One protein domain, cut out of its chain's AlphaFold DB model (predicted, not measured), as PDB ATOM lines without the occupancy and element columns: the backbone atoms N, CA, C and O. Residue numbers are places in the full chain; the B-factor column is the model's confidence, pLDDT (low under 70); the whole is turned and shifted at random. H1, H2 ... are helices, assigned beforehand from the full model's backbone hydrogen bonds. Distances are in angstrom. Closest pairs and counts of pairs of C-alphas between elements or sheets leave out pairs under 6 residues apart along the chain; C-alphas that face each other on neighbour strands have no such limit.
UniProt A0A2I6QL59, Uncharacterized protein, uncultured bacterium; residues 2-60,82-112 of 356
ATOM      1  N   ALA A   2     220.024 244.672 239.644       48.78
ATOM      2  CA  ALA A   2     221.070 245.053 238.675       48.78
ATOM      3  C   ALA A   2     222.157 243.975 238.429       48.78
ATOM      4  O   ALA A   2     222.639 243.838 237.308       48.78
ATOM      5  N   GLY A   3     222.490 243.149 239.431       56.06
ATOM      6  CA  GLY A   3     223.520 242.105 239.299       56.06
ATOM      7  C   GLY A   3     223.147 240.922 238.394       56.06
ATOM      8  O   GLY A   3     224.008 240.382 237.705       56.06
ATOM      9  N   ILE A   4     221.864 240.546 238.331       67.00
ATOM     10  CA  ILE A   4     221.420 239.364 237.565       67.00
ATOM     11  C   ILE A   4     221.421 239.670 236.061       67.00
ATOM     12  O   ILE A   4     221.854 238.848 235.257       67.00
ATOM     13  N   SER A   5     221.028 240.889 235.675       63.06
ATOM     14  CA  SER A   5     221.054 241.317 234.272       63.06
ATOM     15  C   SER A   5     222.478 241.396 233.708       63.06
ATOM     16  O   SER A   5     222.687 241.088 232.536       63.06
ATOM     17  N   GLY A   6     223.462 241.779 234.531       70.06
ATOM     18  CA  GLY A   6     224.867 241.840 234.119       70.06
ATOM     19  C   GLY A   6     225.460 240.457 233.841       70.06
ATOM     20  O   GLY A   6     226.114 240.261 232.818       70.06
ATOM     21  N   MET A   7     225.173 239.469 234.696       72.12
ATOM     22  CA  MET A   7     225.679 238.104 234.514       72.12
ATOM     23  C   MET A   7     225.145 237.425 233.248       72.12
ATOM     24  O   MET A   7     225.902 236.728 232.574       72.12
ATOM     25  N   VAL A   8     223.882 237.659 232.878       73.06
ATOM     26  CA  VAL A   8     223.299 237.076 231.656       73.06
ATOM     27  C   VAL A   8     223.948 237.654 230.394       73.06
ATOM     28  O   VAL A   8     224.232 236.911 229.454       73.06
ATOM     29  N   LEU A   9     224.258 238.955 230.382       73.19
ATOM     30  CA  LEU A   9     224.953 239.595 229.258       73.19
ATOM     31  C   LEU A   9     226.400 239.104 229.119       73.19
ATOM     32  O   LEU A   9     226.844 238.815 228.009       73.19
ATOM     33  N   ILE A  10     227.115 238.946 230.237       76.44
ATOM     34  CA  ILE A  10     228.494 238.435 230.239       76.44
ATOM     35  C   ILE A  10     228.529 236.968 229.792       76.44
ATOM     36  O   ILE A  10     229.354 236.600 228.954       76.44
ATOM     37  N   ALA A  11     227.607 236.134 230.281       77.69
ATOM     38  CA  ALA A  11     227.501 234.738 229.862       77.69
ATOM     39  C   ALA A  11     227.174 234.616 228.364       77.69
ATOM     40  O   ALA A  11     227.815 233.835 227.658       77.69
ATOM     41  N   GLY A  12     226.247 235.436 227.854       74.44
ATOM     42  CA  GLY A  12     225.933 235.503 226.426       74.44
ATOM     43  C   GLY A  12     227.144 235.893 225.573       74.44
ATOM     44  O   GLY A  12     227.412 235.253 224.556       74.44
ATOM     45  N   TRP A  13     227.930 236.876 226.024       76.44
ATOM     46  CA  TRP A  13     229.146 237.313 225.333       76.44
ATOM     47  C   TRP A  13     230.238 236.232 225.300       76.44
ATOM     48  O   TRP A  13     230.859 236.002 224.258       76.44
ATOM     49  N   ILE A  14     230.445 235.509 226.406       79.06
ATOM     50  CA  ILE A  14     231.418 234.407 226.476       79.06
ATOM     51  C   ILE A  14     231.009 233.258 225.545       79.06
ATOM     52  O   ILE A  14     231.849 232.734 224.809       79.06
ATOM     53  N   ILE A  15     229.724 232.891 225.527       76.44
ATOM     54  CA  ILE A  15     229.204 231.839 224.644       76.44
ATOM     55  C   ILE A  15     229.345 232.256 223.174       76.44
ATOM     56  O   ILE A  15     229.822 231.467 222.358       76.44
ATOM     57  N   GLN A  16     229.026 233.510 222.837       69.19
ATOM     58  CA  GLN A  16     229.197 234.043 221.483       69.19
ATOM     59  C   GLN A  16     230.654 233.951 221.017       69.19
ATOM     60  O   GLN A  16     230.921 233.488 219.907       69.19
ATOM     61  N   ARG A  17     231.607 234.348 221.871       73.12
ATOM     62  CA  ARG A  17     233.034 234.335 221.529       73.12
ATOM     63  C   ARG A  17     233.577 232.916 221.339       73.12
ATOM     64  O   ARG A  17     234.473 232.720 220.523       73.12
ATOM     65  N   ARG A  18     233.024 231.937 222.063       77.00
ATOM     66  CA  ARG A  18     233.468 230.537 222.014       77.00
ATOM     67  C   ARG A  18     232.869 229.750 220.847       77.00
ATOM     68  O   ARG A  18     233.536 228.866 220.329       77.00
ATOM     69  N   VAL A  19     231.635 230.061 220.441       73.19
ATOM     70  CA  VAL A  19     230.903 229.277 219.428       73.19
ATOM     71  C   VAL A  19     231.017 229.868 218.022       73.19
ATOM     72  O   VAL A  19     231.140 229.115 217.060       73.19
ATOM     73  N   ALA A  20     230.976 231.195 217.865       68.62
ATOM     74  CA  ALA A  20     230.896 231.801 216.532       68.62
ATOM     75  C   ALA A  20     232.269 232.090 215.898       68.62
ATOM     76  O   ALA A  20     232.378 232.150 214.674       68.62
ATOM     77  N   GLY A  21     233.325 232.245 216.700       69.00
ATOM     78  CA  GLY A  21     234.610 232.759 216.224       69.00
ATOM     79  C   GLY A  21     234.528 234.234 215.780       69.00
ATOM     80  O   GLY A  21     233.442 234.777 215.552       69.00
ATOM     81  N   PRO A  22     235.666 234.940 215.690       65.31
ATOM     82  CA  PRO A  22     235.678 236.333 215.258       65.31
ATOM     83  C   PRO A  22     235.221 236.447 213.795       65.31
ATOM     84  O   PRO A  22     235.812 235.848 212.901       65.31
ATOM     85  N   GLY A  23     234.163 237.225 213.551       66.94
ATOM     86  CA  GLY A  23     233.722 237.608 212.205       66.94
ATOM     87  C   GLY A  23     232.596 236.779 211.581       66.94
ATOM     88  O   GLY A  23     232.170 237.108 210.476       66.94
ATOM     89  N   ARG A  24     232.062 235.749 212.254       63.72
ATOM     90  CA  ARG A  24     230.860 235.050 211.762       63.72
ATOM     91  C   ARG A  24     229.593 235.645 212.388       63.72
ATOM     92  O   ARG A  24     229.571 235.874 213.600       63.72
ATOM     93  N   PRO A  25     228.532 235.905 211.600       67.06
ATOM     94  CA  PRO A  25     227.256 236.337 212.153       67.06
ATOM     95  C   PRO A  25     226.694 235.253 213.083       67.06
ATOM     96  O   PRO A  25     226.829 234.057 212.820       67.06
ATOM     97  N   LEU A  26     226.070 235.682 214.182       66.62
ATOM     98  CA  LEU A  26     225.388 234.796 215.123       66.62
ATOM     99  C   LEU A  26     224.351 233.929 214.386       66.62
ATOM    100  O   LEU A  26     223.612 234.456 213.548       66.62
ATOM    101  N   PRO A  27     224.237 232.627 214.706       77.31
ATOM    102  CA  PRO A  27     223.186 231.800 214.139       77.31
ATOM    103  C   PRO A  27     221.819 232.374 214.530       77.31
ATOM    104  O   PRO A  27     221.547 232.643 215.702       77.31
ATOM    105  N   LEU A  28     220.950 232.533 213.529       73.94
ATOM    106  CA  LEU A  28     219.604 233.100 213.642       73.94
ATOM    107  C   LEU A  28     218.776 232.595 214.852       73.94
ATOM    108  O   LEU A  28     218.159 233.430 215.517       73.94
ATOM    109  N   PRO A  29     218.773 231.289 215.210       73.31
ATOM    110  CA  PRO A  29     218.037 230.818 216.388       73.31
ATOM    111  C   PRO A  29     218.572 231.376 217.715       73.31
ATOM    112  O   PRO A  29     217.783 231.641 218.620       73.31
ATOM    113  N   LEU A  30     219.885 231.611 217.836       76.94
ATOM    114  CA  LEU A  30     220.468 232.184 219.052       76.94
ATOM    115  C   LEU A  30     220.101 233.667 219.189       76.94
ATOM    116  O   LEU A  30     219.763 234.124 220.279       76.94
ATOM    117  N   ALA A  31     220.110 234.402 218.073       75.19
ATOM    118  CA  ALA A  31     219.687 235.800 218.044       75.19
ATOM    119  C   ALA A  31     218.211 235.952 218.461       75.19
ATOM    120  O   ALA A  31     217.888 236.807 219.284       75.19
ATOM    121  N   LEU A  32     217.329 235.075 217.965       78.06
ATOM    122  CA  LEU A  32     215.919 235.036 218.370       78.06
ATOM    123  C   LEU A  32     215.746 234.710 219.857       78.06
ATOM    124  O   LEU A  32     214.929 235.337 220.527       78.06
ATOM    125  N   PHE A  33     216.528 233.767 220.387       81.00
ATOM    126  CA  PHE A  33     216.475 233.409 221.802       81.00
ATOM    127  C   PHE A  33     216.879 234.580 222.709       81.00
ATOM    128  O   PHE A  33     216.185 234.874 223.682       81.00
ATOM    129  N   MET A  34     217.952 235.302 222.361       80.00
ATOM    130  CA  MET A  34     218.358 236.501 223.102       80.00
ATOM    131  C   MET A  34     217.294 237.600 223.038       80.00
ATOM    132  O   MET A  34     216.997 238.224 224.057       80.00
ATOM    133  N   PHE A  35     216.679 237.804 221.869       79.19
ATOM    134  CA  PHE A  35     215.600 238.776 221.703       79.19
ATOM    135  C   PHE A  35     214.385 238.435 222.576       79.19
ATOM    136  O   PHE A  35     213.868 239.299 223.285       79.19
ATOM    137  N   LEU A  36     213.970 237.164 222.591       84.25
ATOM    138  CA  LEU A  36     212.865 236.692 223.426       84.25
ATOM    139  C   LEU A  36     213.180 236.868 224.920       84.25
ATOM    140  O   LEU A  36     212.331 237.340 225.674       84.25
ATOM    141  N   GLY A  37     214.412 236.558 225.336       81.06
ATOM    142  CA  GLY A  37     214.871 236.758 226.711       81.06
ATOM    143  C   GLY A  37     214.787 238.221 227.148       81.06
ATOM    144  O   GLY A  37     214.220 238.519 228.202       81.06
ATOM    145  N   MET A  38     215.261 239.150 226.310       80.69
ATOM    146  CA  MET A  38     215.127 240.587 226.575       80.69
ATOM    147  C   MET A  38     213.656 241.009 226.677       80.69
ATOM    148  O   MET A  38     213.289 241.751 227.592       80.69
ATOM    149  N   PHE A  39     212.796 240.493 225.799       81.12
ATOM    150  CA  PHE A  39     211.370 240.809 225.802       81.12
ATOM    151  C   PHE A  39     210.681 240.349 227.098       81.12
ATOM    152  O   PHE A  39     209.975 241.127 227.734       81.12
ATOM    153  N   VAL A  40     210.952 239.124 227.555       84.94
ATOM    154  CA  VAL A  40     210.392 238.593 228.810       84.94
ATOM    155  C   VAL A  40     210.853 239.411 230.017       84.94
ATOM    156  O   VAL A  40     210.033 239.782 230.859       84.94
ATOM    157  N   THR A  41     212.144 239.757 230.094       80.50
ATOM    158  CA  THR A  41     212.655 240.584 231.203       80.50
ATOM    159  C   THR A  41     212.015 241.971 231.249       80.50
ATOM    160  O   THR A  41     211.737 242.478 232.335       80.50
ATOM    161  N   PHE A  42     211.708 242.559 230.089       80.38
ATOM    162  CA  PHE A  42     211.005 243.834 230.016       80.38
ATOM    163  C   PHE A  42     209.581 243.743 230.574       80.38
ATOM    164  O   PHE A  42     209.202 244.555 231.417       80.38
ATOM    165  N   PHE A  43     208.806 242.731 230.173       82.81
ATOM    166  CA  PHE A  43     207.442 242.551 230.683       82.81
ATOM    167  C   PHE A  43     207.412 242.305 232.193       82.81
ATOM    168  O   PHE A  43     206.538 242.836 232.880       82.81
ATOM    169  N   LEU A  44     208.391 241.569 232.729       82.69
ATOM    170  CA  LEU A  44     208.536 241.390 234.173       82.69
ATOM    171  C   LEU A  44     208.837 242.715 234.887       82.69
ATOM    172  O   LEU A  44     208.203 243.010 235.898       82.69
ATOM    173  N   MET A  45     209.734 243.545 234.347       79.50
ATOM    174  CA  MET A  45     210.022 244.878 234.895       79.50
ATOM    175  C   MET A  45     208.779 245.777 234.911       79.50
ATOM    176  O   MET A  45     208.473 246.384 235.936       79.50
ATOM    177  N   VAL A  46     208.026 245.825 233.807       82.19
ATOM    178  CA  VAL A  46     206.786 246.618 233.714       82.19
ATOM    179  C   VAL A  46     205.722 246.103 234.691       82.19
ATOM    180  O   VAL A  46     205.053 246.899 235.353       82.19
ATOM    181  N   GLY A  47     205.587 244.779 234.824       79.12
ATOM    182  CA  GLY A  47     204.666 244.149 235.770       79.12
ATOM    183  C   GLY A  47     204.981 244.503 237.224       79.12
ATOM    184  O   GLY A  47     204.092 244.960 237.944       79.12
ATOM    185  N   ILE A  48     206.252 244.380 237.625       77.69
ATOM    186  CA  ILE A  48     206.716 244.724 238.980       77.69
ATOM    187  C   ILE A  48     206.473 246.211 239.272       77.69
ATOM    188  O   ILE A  48     205.985 246.562 240.347       77.69
ATOM    189  N   PHE A  49     206.735 247.094 238.303       73.69
ATOM    190  CA  PHE A  49     206.523 248.531 238.477       73.69
ATOM    191  C   PHE A  49     205.044 248.870 238.720       73.69
ATOM    192  O   PHE A  49     204.720 249.669 239.600       73.69
ATOM    193  N   LYS A  50     204.125 248.210 238.000       72.88
ATOM    194  CA  LYS A  50     202.678 248.392 238.188       72.88
ATOM    195  C   LYS A  50     202.224 247.928 239.575       72.88
ATOM    196  O   LYS A  50     201.392 248.591 240.199       72.88
ATOM    197  N   THR A  51     202.782 246.828 240.083       73.38
ATOM    198  CA  THR A  51     202.457 246.335 241.429       73.38
ATOM    199  C   THR A  51     202.986 247.250 242.531       73.38
ATOM    200  O   THR A  51     202.230 247.555 243.449       73.38
ATOM    201  N   SER A  52     204.208 247.780 242.416       69.50
ATOM    202  CA  SER A  52     204.780 248.670 243.439       69.50
ATOM    203  C   SER A  52     203.984 249.969 243.600       69.50
ATOM    204  O   SER A  52     203.666 250.356 244.721       69.50
ATOM    205  N   VAL A  53     203.544 250.579 242.491       68.56
ATOM    206  CA  VAL A  53     202.703 251.797 242.515       68.56
ATOM    207  C   VAL A  53     201.334 251.546 243.173       68.56
ATOM    208  O   VAL A  53     200.739 252.442 243.774       68.56
ATOM    209  N   THR A  54     200.822 250.315 243.096       67.50
ATOM    210  CA  THR A  54     199.511 249.965 243.668       67.50
ATOM    211  C   THR A  54     199.594 249.686 245.174       67.50
ATOM    212  O   THR A  54     198.632 249.922 245.899       67.50
ATOM    213  N   VAL A  55     200.740 249.207 245.667       65.81
ATOM    214  CA  VAL A  55     200.936 248.912 247.098       65.81
ATOM    215  C   VAL A  55     201.208 250.190 247.893       65.81
ATOM    216  O   VAL A  55     200.644 250.373 248.969       65.81
ATOM    217  N   GLU A  56     201.989 251.117 247.337       60.66
ATOM    218  CA  GLU A  56     202.318 252.386 247.997       60.66
ATOM    219  C   GLU A  56     201.090 253.304 248.136       60.66
ATOM    220  O   GLU A  56     200.881 253.929 249.175       60.66
ATOM    221  N   SER A  57     200.181 253.273 247.151       59.56
ATOM    222  CA  SER A  57     198.910 254.007 247.222       59.56
ATOM    223  C   SER A  57     197.916 253.432 248.238       59.56
ATOM    224  O   SER A  57     197.020 254.155 248.657       59.56
ATOM    225  N   ARG A  58     198.070 252.176 248.691       60.12
ATOM    226  CA  ARG A  58     197.238 251.611 249.769       60.12
ATOM    227  C   ARG A  58     197.755 251.930 251.172       60.12
ATOM    228  O   ARG A  58     196.932 252.116 252.057       60.12
ATOM    229  N   MET A  59     199.069 252.043 251.383       58.31
ATOM    230  CA  MET A  59     199.614 252.365 252.714       58.31
ATOM    231  C   MET A  59     199.454 253.843 253.108       58.31
ATOM    232  O   MET A  59     199.347 254.142 254.291       58.31
ATOM    233  N   GLN A  60     199.379 254.773 252.150       54.28
ATOM    234  CA  GLN A  60     199.168 256.201 252.447       54.28
ATOM    235  C   GLN A  60     197.705 256.592 252.733       54.28
ATOM    236  O   GLN A  60     197.455 257.682 253.246       54.28
ATOM    237  N   PHE A  82     205.772 261.495 232.048       80.12
ATOM    238  CA  PHE A  82     206.193 261.804 230.682       80.12
ATOM    239  C   PHE A  82     207.695 261.615 230.418       80.12
ATOM    240  O   PHE A  82     208.012 260.912 229.456       80.12
ATOM    241  N   PRO A  83     208.634 262.135 231.234       85.00
ATOM    242  CA  PRO A  83     210.058 261.958 230.967       85.00
ATOM    243  C   PRO A  83     210.478 260.488 231.044       85.00
ATOM    244  O   PRO A  83     211.229 260.030 230.191       85.00
ATOM    245  N   ILE A  84     209.945 259.710 231.995       82.50
ATOM    246  CA  ILE A  84     210.261 258.276 232.114       82.50
ATOM    247  C   ILE A  84     209.795 257.519 230.864       82.50
ATOM    248  O   ILE A  84     210.575 256.778 230.268       82.50
ATOM    249  N   MET A  85     208.555 257.751 230.419       84.31
ATOM    250  CA  MET A  85     208.027 257.141 229.194       84.31
ATOM    251  C   MET A  85     208.842 257.545 227.958       84.31
ATOM    252  O   MET A  85     209.129 256.704 227.107       84.31
ATOM    253  N   PHE A  86     209.265 258.808 227.882       89.25
ATOM    254  CA  PHE A  86     210.098 259.317 226.798       89.25
ATOM    255  C   PHE A  86     211.469 258.627 226.744       89.25
ATOM    256  O   PHE A  86     211.869 258.149 225.681       89.25
ATOM    257  N   TYR A  87     212.157 258.486 227.883       86.81
ATOM    258  CA  TYR A  87     213.433 257.765 227.949       86.81
ATOM    259  C   TYR A  87     213.283 256.282 227.608       86.81
ATOM    260  O   TYR A  87     214.135 255.742 226.902       86.81
ATOM    261  N   CYS A  88     212.194 255.629 228.030       85.06
ATOM    262  CA  CYS A  88     211.908 254.256 227.615       85.06
ATOM    263  C   CYS A  88     211.782 254.153 226.087       85.06
ATOM    264  O   CYS A  88     212.423 253.300 225.481       85.06
ATOM    265  N   ILE A  89     211.024 255.045 225.444       89.31
ATOM    266  CA  ILE A  89     210.846 255.035 223.982       89.31
ATOM    267  C   ILE A  89     212.182 255.257 223.255       89.31
ATOM    268  O   ILE A  89     212.519 254.499 222.345       89.31
ATOM    269  N   LEU A  90     212.975 256.245 223.683       89.81
ATOM    270  CA  LEU A  90     214.305 256.520 223.122       89.81
ATOM    271  C   LEU A  90     215.254 255.327 223.259       89.81
ATOM    272  O   LEU A  90     215.953 254.979 222.307       89.81
ATOM    273  N   PHE A  91     215.241 254.668 224.420       87.81
ATOM    274  CA  PHE A  91     216.073 253.500 224.681       87.81
ATOM    275  C   PHE A  91     215.717 252.314 223.771       87.81
ATOM    276  O   PHE A  91     216.610 251.569 223.377       87.81
ATOM    277  N   TYR A  92     214.446 252.157 223.381       85.00
ATOM    278  CA  TYR A  92     214.007 251.097 222.461       85.00
ATOM    279  C   TYR A  92     214.185 251.433 220.976       85.00
ATOM    280  O   TYR A  92     214.406 250.526 220.168       85.00
ATOM    281  N   LEU A  93     214.141 252.714 220.601       90.00
ATOM    282  CA  LEU A  93     214.358 253.159 219.221       90.00
ATOM    283  C   LEU A  93     215.765 252.827 218.710       90.00
ATOM    284  O   LEU A  93     215.917 252.441 217.551       90.00
ATOM    285  N   TRP A  94     216.784 252.925 219.568       88.06
ATOM    286  CA  TRP A  94     218.172 252.678 219.168       88.06
ATOM    287  C   TRP A  94     218.440 251.209 218.769       88.06
ATOM    288  O   TRP A  94     218.886 250.977 217.639       88.06
ATOM    289  N   PRO A  95     218.107 250.187 219.590       86.12
ATOM    290  CA  PRO A  95     218.178 248.787 219.174       86.12
ATOM    291  C   PRO A  95     217.293 248.483 217.964       86.12
ATOM    292  O   PRO A  95     217.712 247.742 217.078       86.12
ATOM    293  N   LEU A  96     216.087 249.059 217.893       89.50
ATOM    294  CA  LEU A  96     215.175 248.832 216.771       89.50
ATOM    295  C   LEU A  96     215.791 249.299 215.444       89.50
ATOM    296  O   LEU A  96     215.757 248.559 214.461       89.50
ATOM    297  N   GLY A  97     216.419 250.478 215.426       92.38
ATOM    298  CA  GLY A  97     217.153 250.979 214.264       92.38
ATOM    299  C   GLY A  97     218.305 250.056 213.852       92.38
ATOM    300  O   GLY A  97     218.467 249.763 212.665       92.38
ATOM    301  N   TYR A  98     219.052 249.525 214.826       88.56
ATOM    302  CA  TYR A  98     220.106 248.540 214.573       88.56
ATOM    303  C   TYR A  98     219.552 247.257 213.931       88.56
ATOM    304  O   TYR A  98     220.071 246.810 212.908       88.56
ATOM    305  N   TYR A  99     218.456 246.706 214.460       84.44
ATOM    306  CA  TYR A  99     217.817 245.513 213.894       84.44
ATOM    307  C   TYR A  99     217.250 245.754 212.493       84.44
ATOM    308  O   TYR A  99     217.415 244.899 211.626       84.44
ATOM    309  N   ILE A 100     216.641 246.915 212.230       91.25
ATOM    310  CA  ILE A 100     216.159 247.280 210.888       91.25
ATOM    311  C   ILE A 100     217.328 247.370 209.903       91.25
ATOM    312  O   ILE A 100     217.219 246.878 208.781       91.25
ATOM    313  N   SER A 101     218.460 247.954 210.307       87.50
ATOM    314  CA  SER A 101     219.675 248.001 209.482       87.50
ATOM    315  C   SER A 101     220.196 246.595 209.162       87.50
ATOM    316  O   SER A 101     220.493 246.280 208.008       87.50
ATOM    317  N   LEU A 102     220.223 245.711 210.161       79.06
ATOM    318  CA  LEU A 102     220.669 244.326 210.015       79.06
ATOM    319  C   LEU A 102     219.737 243.527 209.092       79.06
ATOM    320  O   LEU A 102     220.206 242.796 208.220       79.06
ATOM    321  N   LEU A 103     218.424 243.737 209.219       79.56
ATOM    322  CA  LEU A 103     217.416 243.141 208.348       79.56
ATOM    323  C   LEU A 103     217.536 243.665 206.914       79.56
ATOM    324  O   LEU A 103     217.481 242.873 205.979       79.56
ATOM    325  N   ARG A 104     217.765 244.973 206.720       87.69
ATOM    326  CA  ARG A 104     218.036 245.559 205.396       87.69
ATOM    327  C   ARG A 104     219.293 244.972 204.769       87.69
ATOM    328  O   ARG A 104     219.269 244.687 203.580       87.69
ATOM    329  N   ASN A 105     220.358 244.766 205.542       79.75
ATOM    330  CA  ASN A 105     221.598 244.184 205.035       79.75
ATOM    331  C   ASN A 105     221.408 242.707 204.647       79.75
ATOM    332  O   ASN A 105     221.801 242.299 203.561       79.75
ATOM    333  N   ALA A 106     220.715 241.932 205.485       75.56
ATOM    334  CA  ALA A 106     220.360 240.544 205.184       75.56
ATOM    335  C   ALA A 106     219.412 240.425 203.977       75.56
ATOM    336  O   ALA A 106     219.526 239.499 203.175       75.56
ATOM    337  N   TYR A 107     218.476 241.365 203.828       82.31
ATOM    338  CA  TYR A 107     217.576 241.403 202.682       82.31
ATOM    339  C   TYR A 107     218.317 241.833 201.418       82.31
ATOM    340  O   TYR A 107     218.108 241.230 200.378       82.31
ATOM    341  N   ALA A 108     219.221 242.812 201.497       77.62
ATOM    342  CA  ALA A 108     220.052 243.225 200.372       77.62
ATOM    343  C   ALA A 108     220.915 242.062 199.864       77.62
ATOM    344  O   ALA A 108     220.917 241.801 198.666       77.62
ATOM    345  N   THR A 109     221.568 241.307 200.750       73.31
ATOM    346  CA  THR A 109     222.370 240.143 200.340       73.31
ATOM    347  C   THR A 109     221.504 239.005 199.792       73.31
ATOM    348  O   THR A 109     221.802 238.476 198.727       73.31
ATOM    349  N   GLY A 110     220.378 238.679 200.437       69.69
ATOM    350  CA  GLY A 110     219.478 237.617 199.966       69.69
ATOM    351  C   GLY A 110     218.688 237.956 198.693       69.69
ATOM    352  O   GLY A 110     218.336 237.062 197.921       69.69
ATOM    353  N   VAL A 111     218.397 239.238 198.452       62.84
ATOM    354  CA  VAL A 111     217.741 239.725 197.229       62.84
ATOM    355  C   VAL A 111     218.721 239.815 196.073       62.84
ATOM    356  O   VAL A 111     218.332 239.478 194.958       62.84
ATOM    357  N   VAL A 112     219.977 240.199 196.312       58.06
ATOM    358  CA  VAL A 112     221.029 240.138 195.286       58.06
ATOM    359  C   VAL A 112     221.169 238.711 194.743       58.06
ATOM    360  O   VAL A 112     221.286 238.536 193.532       58.06
TER     361      VAL A 112
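This is residues 2 to 60 and 82 to 112 of the 356 residues of an uncharacterized protein of uncultured bacterium (UniProt A0A2I6QL59). Three long helices run lengthwise along one axis in alternate directions, widely spaced, with no two of them touching. H1 and H2 fold back on each other through a short link, H3 runs alongside as a separate piece, and residues 42 to 60, mostly in H2, stick out. The printed part has 90 residues with three named helices, H1, H2 and H3 in chain order, and no named strand; the class is all helix. It is only just loose, close to extended, with a radius of gyration of the C-alphas of 17.9 A, and its rod outline spans 62 by 28 by 18 A.

Start at H1, residues 2 to 19, and go on to H2, residues 28 to 59. These two are near each other, with 8 pairs of C-alphas within 10 A and the closest 8.3 A apart. Beyond the cut you come to H3, residues 82 to 112, which is apart from H1 and from H2. Residues 82 to 112 stand free, and so do residues 42 to 60, of which 42 to 59 belong to H2. In the backbones, the O i to N i+4 pairs within hydrogen-bond range are 13 of 14 in H1, 26 of 28 in H2 and 25 of 27 in H3.

Find C-alpha 2 at (221.070, 245.053, 238.675); from there H1 runs 26.8 A to Val 19. Pick up H2 at C-alpha 28, (219.604, 233.100, 213.642), and trace it 47.9 A to Met 59. H3 runs 44.1 A from Phe 82 to C-alpha 112 at (221.029, 240.138, 195.286).

The two C-alphas farthest apart, those of Gln 60 and Val 112, are 63.3 A apart. Residues 61 to 81 are not printed, and C-alphas 60 and 82 are 23.5 A apart across this cut. The link from H1 to H2, 8 residues, is short. The mean pLDDT of the printed part is 76.1; look for values under 70 at residues 2 to 5, 16, 20 to 26, 52 to 60 and 110 to 112.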